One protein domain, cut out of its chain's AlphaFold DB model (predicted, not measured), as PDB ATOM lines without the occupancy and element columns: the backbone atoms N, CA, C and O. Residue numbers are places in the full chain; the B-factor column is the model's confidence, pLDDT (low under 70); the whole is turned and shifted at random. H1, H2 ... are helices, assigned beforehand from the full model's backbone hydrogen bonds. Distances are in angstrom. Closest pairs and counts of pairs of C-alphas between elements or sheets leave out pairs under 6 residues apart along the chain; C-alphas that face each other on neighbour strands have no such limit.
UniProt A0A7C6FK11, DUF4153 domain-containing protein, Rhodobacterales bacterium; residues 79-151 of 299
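Overview. This is residues 79 to 151 of the 299 residues of the protein "DUF4153 domain-containing protein" of Rhodobacterales bacterium (UniProt A0A7C6FK11). H1, H2 and H3 stand nearly aligned in a triangle; H4 slants across one end of H3 and H2, and H5 lies beyond, near H2 and H4. The printed part has 73 residues with five named helices, H1 to H5 in order, and no named strand: all helix. It is compact, radius of gyration of the C-alphas 11.5 A, spanning 28 by 25 by 22 A.

Arrangement. H1, residues 79 to 91, touches H3, residues 110 to 120, closest at C-alphas Arg 80 and Ala 112, 5.2 A. H2, residues 102 to 108, forms a hairpin with H3, closest at C-alphas Leu 105 and Gly 113, 4.0 A. H4, residues 128 to 140, touches H2 with residues 134 to 138 alone, at a steep tilt of 47 degrees, closest at C-alphas Trp 103 and Leu 138, 6.5 A. H5, residues 144 to 151, touches no helix. Every O i to N i+4 pair is within hydrogen-bond range in H1, H2 and H3, against 7 of 9 in H4 and 2 of 4 in H5.

Along the chain. H1, 18.0 A long, begins at C-alpha 79 (84.898, 43.792, 6.287); H5 ends at C-alpha 151 (68.301, 25.510, 13.805).

Size, cuts and confidence. The printed part has no cut. Residues 149 to 151 are under pLDDT 70.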
ATOM      1  N   GLU A  79      85.518  44.933   6.954       89.56
ATOM      2  CA  GLU A  79      84.898  43.792   6.287       89.56
ATOM      3  C   GLU A  79      85.960  42.817   5.783       89.56
ATOM      4  O   GLU A  79      85.921  41.632   6.111       89.56
ATOM      5  N   ARG A  80      86.974  43.298   5.065       89.81
ATOM      6  CA  ARG A  80      88.072  42.478   4.532       89.81
ATOM      7  C   ARG A  80      88.896  41.812   5.629       89.81
ATOM      8  O   ARG A  80      89.265  40.643   5.485       89.81
ATOM      9  N   LEU A  81      89.186  42.524   6.718       89.38
ATOM     10  CA  LEU A  81      89.857  41.952   7.893       89.38
ATOM     11  C   LEU A  81      89.029  40.822   8.515       89.38
ATOM     12  O   LEU A  81      89.574  39.765   8.845       89.38
ATOM     13  N   SER A  82      87.718  41.036   8.631       90.81
ATOM     14  CA  SER A  82      86.778  40.074   9.207       90.81
ATOM     15  C   SER A  82      86.622  38.841   8.327       90.81
ATOM     16  O   SER A  82      86.827  37.730   8.804       90.81
ATOM     17  N   VAL A  83      86.391  39.025   7.025       93.62
ATOM     18  CA  VAL A  83      86.346  37.950   6.025       93.62
ATOM     19  C   VAL A  83      87.604  37.096   6.103       93.62
ATOM     20  O   VAL A  83      87.515  35.885   6.276       93.62
ATOM     21  N   ARG A  84      88.790  37.718   6.055       91.88
ATOM     22  CA  ARG A  84      90.063  36.987   6.133       91.88
ATOM     23  C   ARG A  84      90.169  36.171   7.421       91.88
ATOM     24  O   ARG A  84      90.621  35.034   7.378       91.88
ATOM     25  N   SER A  85      89.751  36.737   8.554       90.81
ATOM     26  CA  SER A  85      89.741  36.020   9.832       90.81
ATOM     27  C   SER A  85      88.780  34.832   9.825       90.81
ATOM     28  O   SER A  85      89.130  33.791  10.375       90.81
ATOM     29  N   GLN A  86      87.579  34.985   9.268       92.19
ATOM     30  CA  GLN A  86      86.568  33.927   9.266       92.19
ATOM     31  C   GLN A  86      86.962  32.782   8.335       92.19
ATOM     32  O   GLN A  86      86.950  31.625   8.748       92.19
ATOM     33  N   ILE A  87      87.421  33.110   7.125       93.06
ATOM     34  CA  ILE A  87      87.897  32.121   6.155       93.06
ATOM     35  C   ILE A  87      89.119  31.374   6.691       93.06
ATOM     36  O   ILE A  87      89.101  30.151   6.719       93.06
ATOM     37  N   ALA A  88      90.126  32.069   7.235       91.19
ATOM     38  CA  ALA A  88      91.312  31.407   7.783       91.19
ATOM     39  C   ALA A  88      90.980  30.450   8.942       91.19
ATOM     40  O   ALA A  88      91.600  29.397   9.086       91.19
ATOM     41  N   ARG A  89      89.997  30.790   9.785       90.19
ATOM     42  CA  ARG A  89      89.545  29.899  10.866       90.19
ATOM     43  C   ARG A  89      88.779  28.694  10.337       90.19
ATOM     44  O   ARG A  89      88.985  27.592  10.842       90.19
ATOM     45  N   PHE A  90      87.923  28.903   9.344       91.94
ATOM     46  CA  PHE A  90      87.202  27.832   8.670       91.94
ATOM     47  C   PHE A  90      88.166  26.872   7.957       91.94
ATOM     48  O   PHE A  90      88.080  25.660   8.144       91.94
ATOM     49  N   GLU A  91      89.144  27.389   7.213       90.00
ATOM     50  CA  GLU A  91      90.189  26.593   6.558       90.00
ATOM     51  C   GLU A  91      91.048  25.831   7.574       90.00
ATOM     52  O   GLU A  91      91.349  24.659   7.370       90.00
ATOM     53  N   ALA A  92      91.356  26.448   8.720       88.94
ATOM     54  CA  ALA A  92      92.069  25.804   9.823       88.94
ATOM     55  C   ALA A  92      91.213  24.814  10.642       88.94
ATOM     56  O   ALA A  92      91.672  24.334  11.679       88.94
ATOM     57  N   GLY A  93      89.961  24.549  10.251       86.56
ATOM     58  CA  GLY A  93      89.067  23.621  10.955       86.56
ATOM     59  C   GLY A  93      88.550  24.116  12.310       86.56
ATOM     60  O   GLY A  93      87.879  23.366  13.010       86.56
ATOM     61  N   LYS A  94      88.829  25.369  12.685       84.69
ATOM     62  CA  LYS A  94      88.442  25.962  13.981       84.69
ATOM     63  C   LYS A  94      86.996  26.450  14.020       84.69
ATOM     64  O   LYS A  94      86.484  26.732  15.099       84.69
ATOM     65  N   THR A  95      86.375  26.598  12.854       86.06
ATOM     66  CA  THR A  95      84.967  26.964  12.697       86.06
ATOM     67  C   THR A  95      84.326  25.941  11.753       86.06
ATOM     68  O   THR A  95      84.861  25.741  10.656       86.06
ATOM     69  N   PRO A  96      83.248  25.247  12.155       82.94
ATOM     70  CA  PRO A  96      82.496  24.368  11.261       82.94
ATOM     71  C   PRO A  96      81.658  25.176  10.249       82.94
ATOM     72  O   PRO A  96      81.550  26.397  10.352       82.94
ATOM     73  N   ALA A  97      81.148  24.519   9.203       86.12
ATOM     74  CA  ALA A  97      80.501  25.195   8.067       86.12
ATOM     75  C   ALA A  97      79.149  25.841   8.419       86.12
ATOM     76  O   ALA A  97      78.773  26.841   7.820       86.12
ATOM     77  N   ASP A  98      78.444  25.273   9.389       79.75
ATOM     78  CA  ASP A  98      77.204  25.769   9.989       79.75
ATOM     79  C   ASP A  98      77.417  27.015  10.864       79.75
ATOM     80  O   ASP A  98      76.578  27.909  10.863       79.75
ATOM     81  N   ALA A  99      78.556  27.110  11.553       80.75
ATOM     82  CA  ALA A  99      78.926  28.269  12.368       80.75
ATOM     83  C   ALA A  99      79.555  29.420  11.559       80.75
ATOM     84  O   ALA A  99      79.872  30.476  12.117       80.75
ATOM     85  N   LEU A 100      79.793  29.224  10.260       88.19
ATOM     86  CA  LEU A 100      80.253  30.283   9.373       88.19
ATOM     87  C   LEU A 100      79.061  31.173   9.002       88.19
ATOM     88  O   LEU A 100      78.095  30.699   8.417       88.19
ATOM     89  N   ASP A 101      79.140  32.471   9.308       88.19
ATOM     90  CA  ASP A 101      78.066  33.434   9.014       88.19
ATOM     91  C   ASP A 101      78.005  33.753   7.505       88.19
ATOM     92  O   ASP A 101      78.486  34.788   7.028       88.19
ATOM     93  N   LEU A 102      77.464  32.808   6.728       92.94
ATOM     94  CA  LEU A 102      77.325  32.930   5.278       92.94
ATOM     95  C   LEU A 102      76.334  34.039   4.905       92.94
ATOM     96  O   LEU A 102      76.511  34.676   3.865       92.94
ATOM     97  N   TRP A 103      75.343  34.314   5.761       92.56
ATOM     98  CA  TRP A 103      74.431  35.441   5.573       92.56
ATOM     99  C   TRP A 103      75.181  36.769   5.595       92.56
ATOM    100  O   TRP A 103      75.027  37.571   4.672       92.56
ATOM    101  N   ALA A 104      76.036  36.987   6.597       90.94
ATOM    102  CA  ALA A 104      76.828  38.207   6.678       90.94
ATOM    103  C   ALA A 104      77.831  38.332   5.522       90.94
ATOM    104  O   ALA A 104      78.023  39.425   4.987       90.94
ATOM    105  N   LEU A 105      78.426  37.220   5.074       94.12
ATOM    106  CA  LEU A 105      79.264  37.207   3.870       94.12
ATOM    107  C   LEU A 105      78.486  37.618   2.611       94.12
ATOM    108  O   LEU A 105      79.029  38.338   1.773       94.12
ATOM    109  N   ALA A 106      77.240  37.166   2.471       93.69
ATOM    110  CA  ALA A 106      76.400  37.460   1.315       93.69
ATOM    111  C   ALA A 106      75.866  38.900   1.308       93.69
ATOM    112  O   ALA A 106      75.866  39.536   0.255       93.69
ATOM    113  N   HIS A 107      75.436  39.407   2.467       91.88
ATOM    114  CA  HIS A 107      74.602  40.610   2.549       91.88
ATOM    115  C   HIS A 107      75.236  41.777   3.317       91.88
ATOM    116  O   HIS A 107      74.983  42.927   2.967       91.88
ATOM    117  N   ASP A 108      76.087  41.518   4.315       89.25
ATOM    118  CA  ASP A 108      76.537  42.563   5.249       89.25
ATOM    119  C   ASP A 108      77.976  43.036   4.989       89.25
ATOM    120  O   ASP A 108      78.306  44.190   5.235       89.25
ATOM    121  N   TRP A 109      78.867  42.154   4.519       91.50
ATOM    122  CA  TRP A 109      80.312  42.440   4.402       91.50
ATOM    123  C   TRP A 109      80.734  42.884   2.991       91.50
ATOM    124  O   TRP A 109      81.908  42.801   2.602       91.50
ATOM    125  N   GLY A 110      79.759  43.335   2.198       90.31
ATOM    126  CA  GLY A 110      79.949  43.982   0.904       90.31
ATOM    127  C   GLY A 110      80.807  43.189  -0.091       90.31
ATOM    128  O   GLY A 110      80.679  41.974  -0.269       90.31
ATOM    129  N   ARG A 111      81.718  43.887  -0.782       91.00
ATOM    130  CA  ARG A 111      82.565  43.296  -1.840       91.00
ATOM    131  C   ARG A 111      83.555  42.256  -1.320       91.00
ATOM    132  O   ARG A 111      84.002  41.401  -2.083       91.00
ATOM    133  N   ALA A 112      83.998  42.372  -0.070       92.25
ATOM    134  CA  ALA A 112      84.910  41.397   0.516       92.25
ATOM    135  C   ALA A 112      84.166  40.090   0.825       92.25
ATOM    136  O   ALA A 112      84.642  39.020   0.439       92.25
ATOM    137  N   GLY A 113      82.981  40.193   1.434       94.00
ATOM    138  CA  GLY A 113      82.132  39.044   1.743       94.00
ATOM    139  C   GLY A 113      81.676  38.297   0.493       94.00
ATOM    140  O   GLY A 113      81.917  37.099   0.371       94.00
ATOM    141  N   THR A 114      81.140  39.013  -0.495       94.44
ATOM    142  CA  THR A 114      80.671  38.418  -1.761       94.44
ATOM    143  C   THR A 114      81.778  37.688  -2.527       94.44
ATOM    144  O   THR A 114      81.551  36.602  -3.065       94.44
ATOM    145  N   ARG A 115      83.009  38.226  -2.543       95.12
ATOM    146  CA  ARG A 115      84.174  37.544  -3.140       95.12
ATOM    147  C   ARG A 115      84.535  36.260  -2.402       95.12
ATOM    148  O   ARG A 115      84.804  35.253  -3.053       95.12
ATOM    149  N   ALA A 116      84.535  36.287  -1.072       95.00
ATOM    150  CA  ALA A 116      84.803  35.094  -0.277       95.00
ATOM    151  C   ALA A 116      83.705  34.040  -0.447       95.00
ATOM    152  O   ALA A 116      84.012  32.872  -0.651       95.00
ATOM    153  N   LEU A 117      82.437  34.448  -0.478       96.31
ATOM    154  CA  LEU A 117      81.319  33.548  -0.737       96.31
ATOM    155  C   LEU A 117      81.419  32.891  -2.123       96.31
ATOM    156  O   LEU A 117      81.186  31.691  -2.258       96.31
ATOM    157  N   LYS A 118      81.836  33.644  -3.148       95.88
ATOM    158  CA  LYS A 118      82.119  33.085  -4.479       95.88
ATOM    159  C   LYS A 118      83.238  32.037  -4.436       95.88
ATOM    160  O   LYS A 118      83.128  31.022  -5.114       95.88
ATOM    161  N   ALA A 119      84.288  32.266  -3.647       94.06
ATOM    162  CA  ALA A 119      85.370  31.297  -3.468       94.06
ATOM    163  C   ALA A 119      84.903  30.030  -2.728       94.06
ATOM    164  O   ALA A 119      85.253  28.925  -3.135       94.06
ATOM    165  N   LEU A 120      84.056  30.174  -1.702       94.19
ATOM    166  CA  LEU A 120      83.459  29.047  -0.971       94.19
ATOM    167  C   LEU A 120      82.546  28.185  -1.858       94.19
ATOM    168  O   LEU A 120      82.483  26.973  -1.670       94.19
ATOM    169  N   ARG A 121      81.873  28.792  -2.846       94.88
ATOM    170  CA  ARG A 121      81.037  28.096  -3.842       94.88
ATOM    171  C   ARG A 121      81.824  27.456  -4.996       94.88
ATOM    172  O   ARG A 121      81.212  26.873  -5.887       94.88
ATOM    173  N   ALA A 122      83.152  27.578  -5.043       94.56
ATOM    174  CA  ALA A 122      83.927  27.058  -6.167       94.56
ATOM    175  C   ALA A 122      83.816  25.515  -6.263       94.56
ATOM    176  O   ALA A 122      84.028  24.843  -5.252       94.56
ATOM    177  N   PRO A 123      83.578  24.929  -7.459       82.06
ATOM    178  CA  PRO A 123      83.382  23.479  -7.644       82.06
ATOM    179  C   PRO A 123      84.537  22.569  -7.184       82.06
ATOM    180  O   PRO A 123      84.362  21.361  -7.099       82.06
ATOM    181  N   GLY A 124      85.711  23.133  -6.881       86.75
ATOM    182  CA  GLY A 124      86.882  22.418  -6.360       86.75
ATOM    183  C   GLY A 124      87.274  22.805  -4.933       86.75
ATOM    184  O   GLY A 124      88.399  22.524  -4.523       86.75
ATOM    185  N   HIS A 125      86.410  23.497  -4.181       90.38
ATOM    186  CA  HIS A 125      86.747  23.901  -2.820       90.38
ATOM    187  C   HIS A 125      86.976  22.652  -1.937       90.38
ATOM    188  O   HIS A 125      86.087  21.800  -1.868       90.38
ATOM    189  N   PRO A 126      88.100  22.536  -1.198       89.50
ATOM    190  CA  PRO A 126      88.443  21.322  -0.437       89.50
ATOM    191  C   PRO A 126      87.376  20.873   0.571       89.50
ATOM    192  O   PRO A 126      87.302  19.708   0.943       89.50
ATOM    193  N   ARG A 127      86.542  21.817   1.026       89.44
ATOM    194  CA  ARG A 127      85.440  21.591   1.975       89.44
ATOM    195  C   ARG A 127      84.045  21.768   1.359       89.44
ATOM    196  O   ARG A 127      83.099  22.025   2.095       89.44
ATOM    197  N   ALA A 128      83.908  21.658   0.034       89.88
ATOM    198  CA  ALA A 128      82.641  21.876  -0.673       89.88
ATOM    199  C   ALA A 128      81.493  21.008  -0.122       89.88
ATOM    200  O   ALA A 128      80.409  21.525   0.134       89.88
ATOM    201  N   ALA A 129      81.752  19.726   0.161       88.81
ATOM    202  CA  ALA A 129      80.750  18.818   0.727       88.81
ATOM    203  C   ALA A 129      80.229  19.283   2.101       88.81
ATOM    204  O   ALA A 129      79.035  19.205   2.366       88.81
ATOM    205  N   ALA A 130      81.106  19.819   2.956       87.44
ATOM    206  CA  ALA A 130      80.716  20.343   4.265       87.44
ATOM    207  C   ALA A 130      79.950  21.675   4.163       87.44
ATOM    208  O   ALA A 130      79.131  21.977   5.024       87.44
ATOM    209  N   LEU A 131      80.213  22.473   3.123       91.75
ATOM    210  CA  LEU A 131      79.556  23.763   2.884       91.75
ATOM    211  C   LEU A 131      78.189  23.631   2.209       91.75
ATOM    212  O   LEU A 131      77.341  24.495   2.412       91.75
ATOM    213  N   ALA A 132      77.972  22.572   1.425       90.56
ATOM    214  CA  ALA A 132      76.753  22.354   0.648       90.56
ATOM    215  C   ALA A 132      75.443  22.587   1.433       90.56
ATOM    216  O   ALA A 132      74.630  23.378   0.952       90.56
ATOM    217  N   PRO A 133      75.225  22.009   2.636       87.81
ATOM    218  CA  PRO A 133      73.984  22.249   3.376       87.81
ATOM    219  C   PRO A 133      73.840  23.712   3.812       87.81
ATOM    220  O   PRO A 133      72.773  24.296   3.675       87.81
ATOM    221  N   ALA A 134      74.912  24.345   4.294       87.88
ATOM    222  CA  ALA A 134      74.871  25.735   4.744       87.88
ATOM    223  C   ALA A 134      74.639  26.724   3.583       87.88
ATOM    224  O   ALA A 134      73.940  27.724   3.755       87.88
ATOM    225  N   LEU A 135      75.183  26.430   2.397       93.25
ATOM    226  CA  LEU A 135      74.957  27.209   1.179       93.25
ATOM    227  C   LEU A 135      73.532  27.030   0.641       93.25
ATOM    228  O   LEU A 135      72.911  28.023   0.279       93.25
ATOM    229  N   ALA A 136      72.993  25.808   0.653       89.69
ATOM    230  CA  ALA A 136      71.610  25.556   0.248       89.69
ATOM    231  C   ALA A 136      70.607  26.306   1.142       89.69
ATOM    232  O   ALA A 136      69.675  26.922   0.630       89.69
ATOM    233  N   ARG A 137      70.841  26.332   2.464       86.56
ATOM    234  CA  ARG A 137      70.043  27.141   3.406       86.56
ATOM    235  C   ARG A 137      70.114  28.633   3.096       86.56
ATOM    236  O   ARG A 137      69.097  29.317   3.102       86.56
ATOM    237  N   LEU A 138      71.312  29.142   2.800       91.69
ATOM    238  CA  LEU A 138      71.486  30.540   2.404       91.69
ATOM    239  C   LEU A 138      70.689  30.872   1.134       91.69
ATOM    240  O   LEU A 138      70.094  31.942   1.067       91.69
ATOM    241  N   ASP A 139      70.684  29.972   0.148       91.56
ATOM    242  CA  ASP A 139      69.994  30.181  -1.130       91.56
ATOM    243  C   ASP A 139      68.461  30.103  -0.991       91.56
ATOM    244  O   ASP A 139      67.743  30.785  -1.721       91.56
ATOM    245  N   ALA A 140      67.956  29.298  -0.049       84.94
ATOM    246  CA  ALA A 140      66.525  29.136   0.203       84.94
ATOM    247  C   ALA A 140      65.925  30.222   1.118       84.94
ATOM    248  O   ALA A 140      64.718  30.462   1.073       84.94
ATOM    249  N   ALA A 141      66.734  30.875   1.957       82.31
ATOM    250  CA  ALA A 141      66.244  31.799   2.974       82.31
ATOM    251  C   ALA A 141      65.850  33.178   2.392       82.31
ATOM    252  O   ALA A 141      66.720  33.922   1.934       82.31
ATOM    253  N   PRO A 142      64.572  33.608   2.490       79.44
ATOM    254  CA  PRO A 142      64.128  34.915   1.982       79.44
ATOM    255  C   PRO A 142      64.554  36.096   2.868       79.44
ATOM    256  O   PRO A 142      64.442  37.254   2.470       79.44
ATOM    257  N   SER A 143      64.995  35.831   4.100       80.75
ATOM    258  CA  SER A 143      65.388  36.853   5.068       80.75
ATOM    259  C   SER A 143      66.403  36.314   6.074       80.75
ATOM    260  O   SER A 143      66.519  35.102   6.276       80.75
ATOM    261  N   ARG A 144      67.096  37.227   6.771       80.00
ATOM    262  CA  ARG A 144      68.058  36.876   7.827       80.00
ATOM    263  C   ARG A 144      67.412  36.039   8.925       80.00
ATOM    264  O   ARG A 144      68.037  35.135   9.467       80.00
ATOM    265  N   TYR A 145      66.166  36.371   9.258       72.38
ATOM    266  CA  TYR A 145      65.401  35.642  10.257       72.38
ATOM    267  C   TYR A 145      65.180  34.195   9.814       72.38
ATOM    268  O   TYR A 145      65.513  33.288  10.564       72.38
ATOM    269  N   ALA A 146      64.721  33.977   8.576       75.50
ATOM    270  CA  ALA A 146      64.510  32.634   8.035       75.50
ATOM    271  C   ALA A 146      65.810  31.812   7.991       75.50
ATOM    272  O   ALA A 146      65.806  30.646   8.369       75.50
ATOM    273  N   TYR A 147      66.934  32.436   7.623       79.75
ATOM    274  CA  TYR A 147      68.243  31.774   7.590       79.75
ATOM    275  C   TYR A 147      68.692  31.238   8.960       79.75
ATOM    276  O   TYR A 147      69.288  30.166   9.039       79.75
ATOM    277  N   HIS A 148      68.401  31.964  10.043       73.38
ATOM    278  CA  HIS A 148      68.737  31.543  11.410       73.38
ATOM    279  C   HIS A 148      67.614  30.760  12.110       73.38
ATOM    280  O   HIS A 148      67.839  30.211  13.186       73.38
ATOM    281  N   ALA A 149      66.410  30.705  11.535       63.59
ATOM    282  CA  ALA A 149      65.270  30.002  12.122       63.59
ATOM    283  C   ALA A 149      65.385  28.472  12.003       63.59
ATOM    284  O   ALA A 149      64.805  27.755  12.818       63.59
ATOM    285  N   GLU A 150      66.146  27.969  11.025       53.00
ATOM    286  CA  GLU A 150      66.236  26.536  10.710       53.00
ATOM    287  C   GLU A 150      67.029  25.687  11.716       53.00
ATOM    288  O   GLU A 150      67.008  24.462  11.611       53.00
ATOM    289  N   ASP A 151      67.649  26.283  12.737       52.09
ATOM    290  CA  ASP A 151      68.301  25.510  13.805       52.09
ATOM    291  C   ASP A 151      67.284  24.853  14.779       52.09
ATOM    292  O   ASP A 151      67.688  24.131  15.690       52.09
TER     293      ASP A 151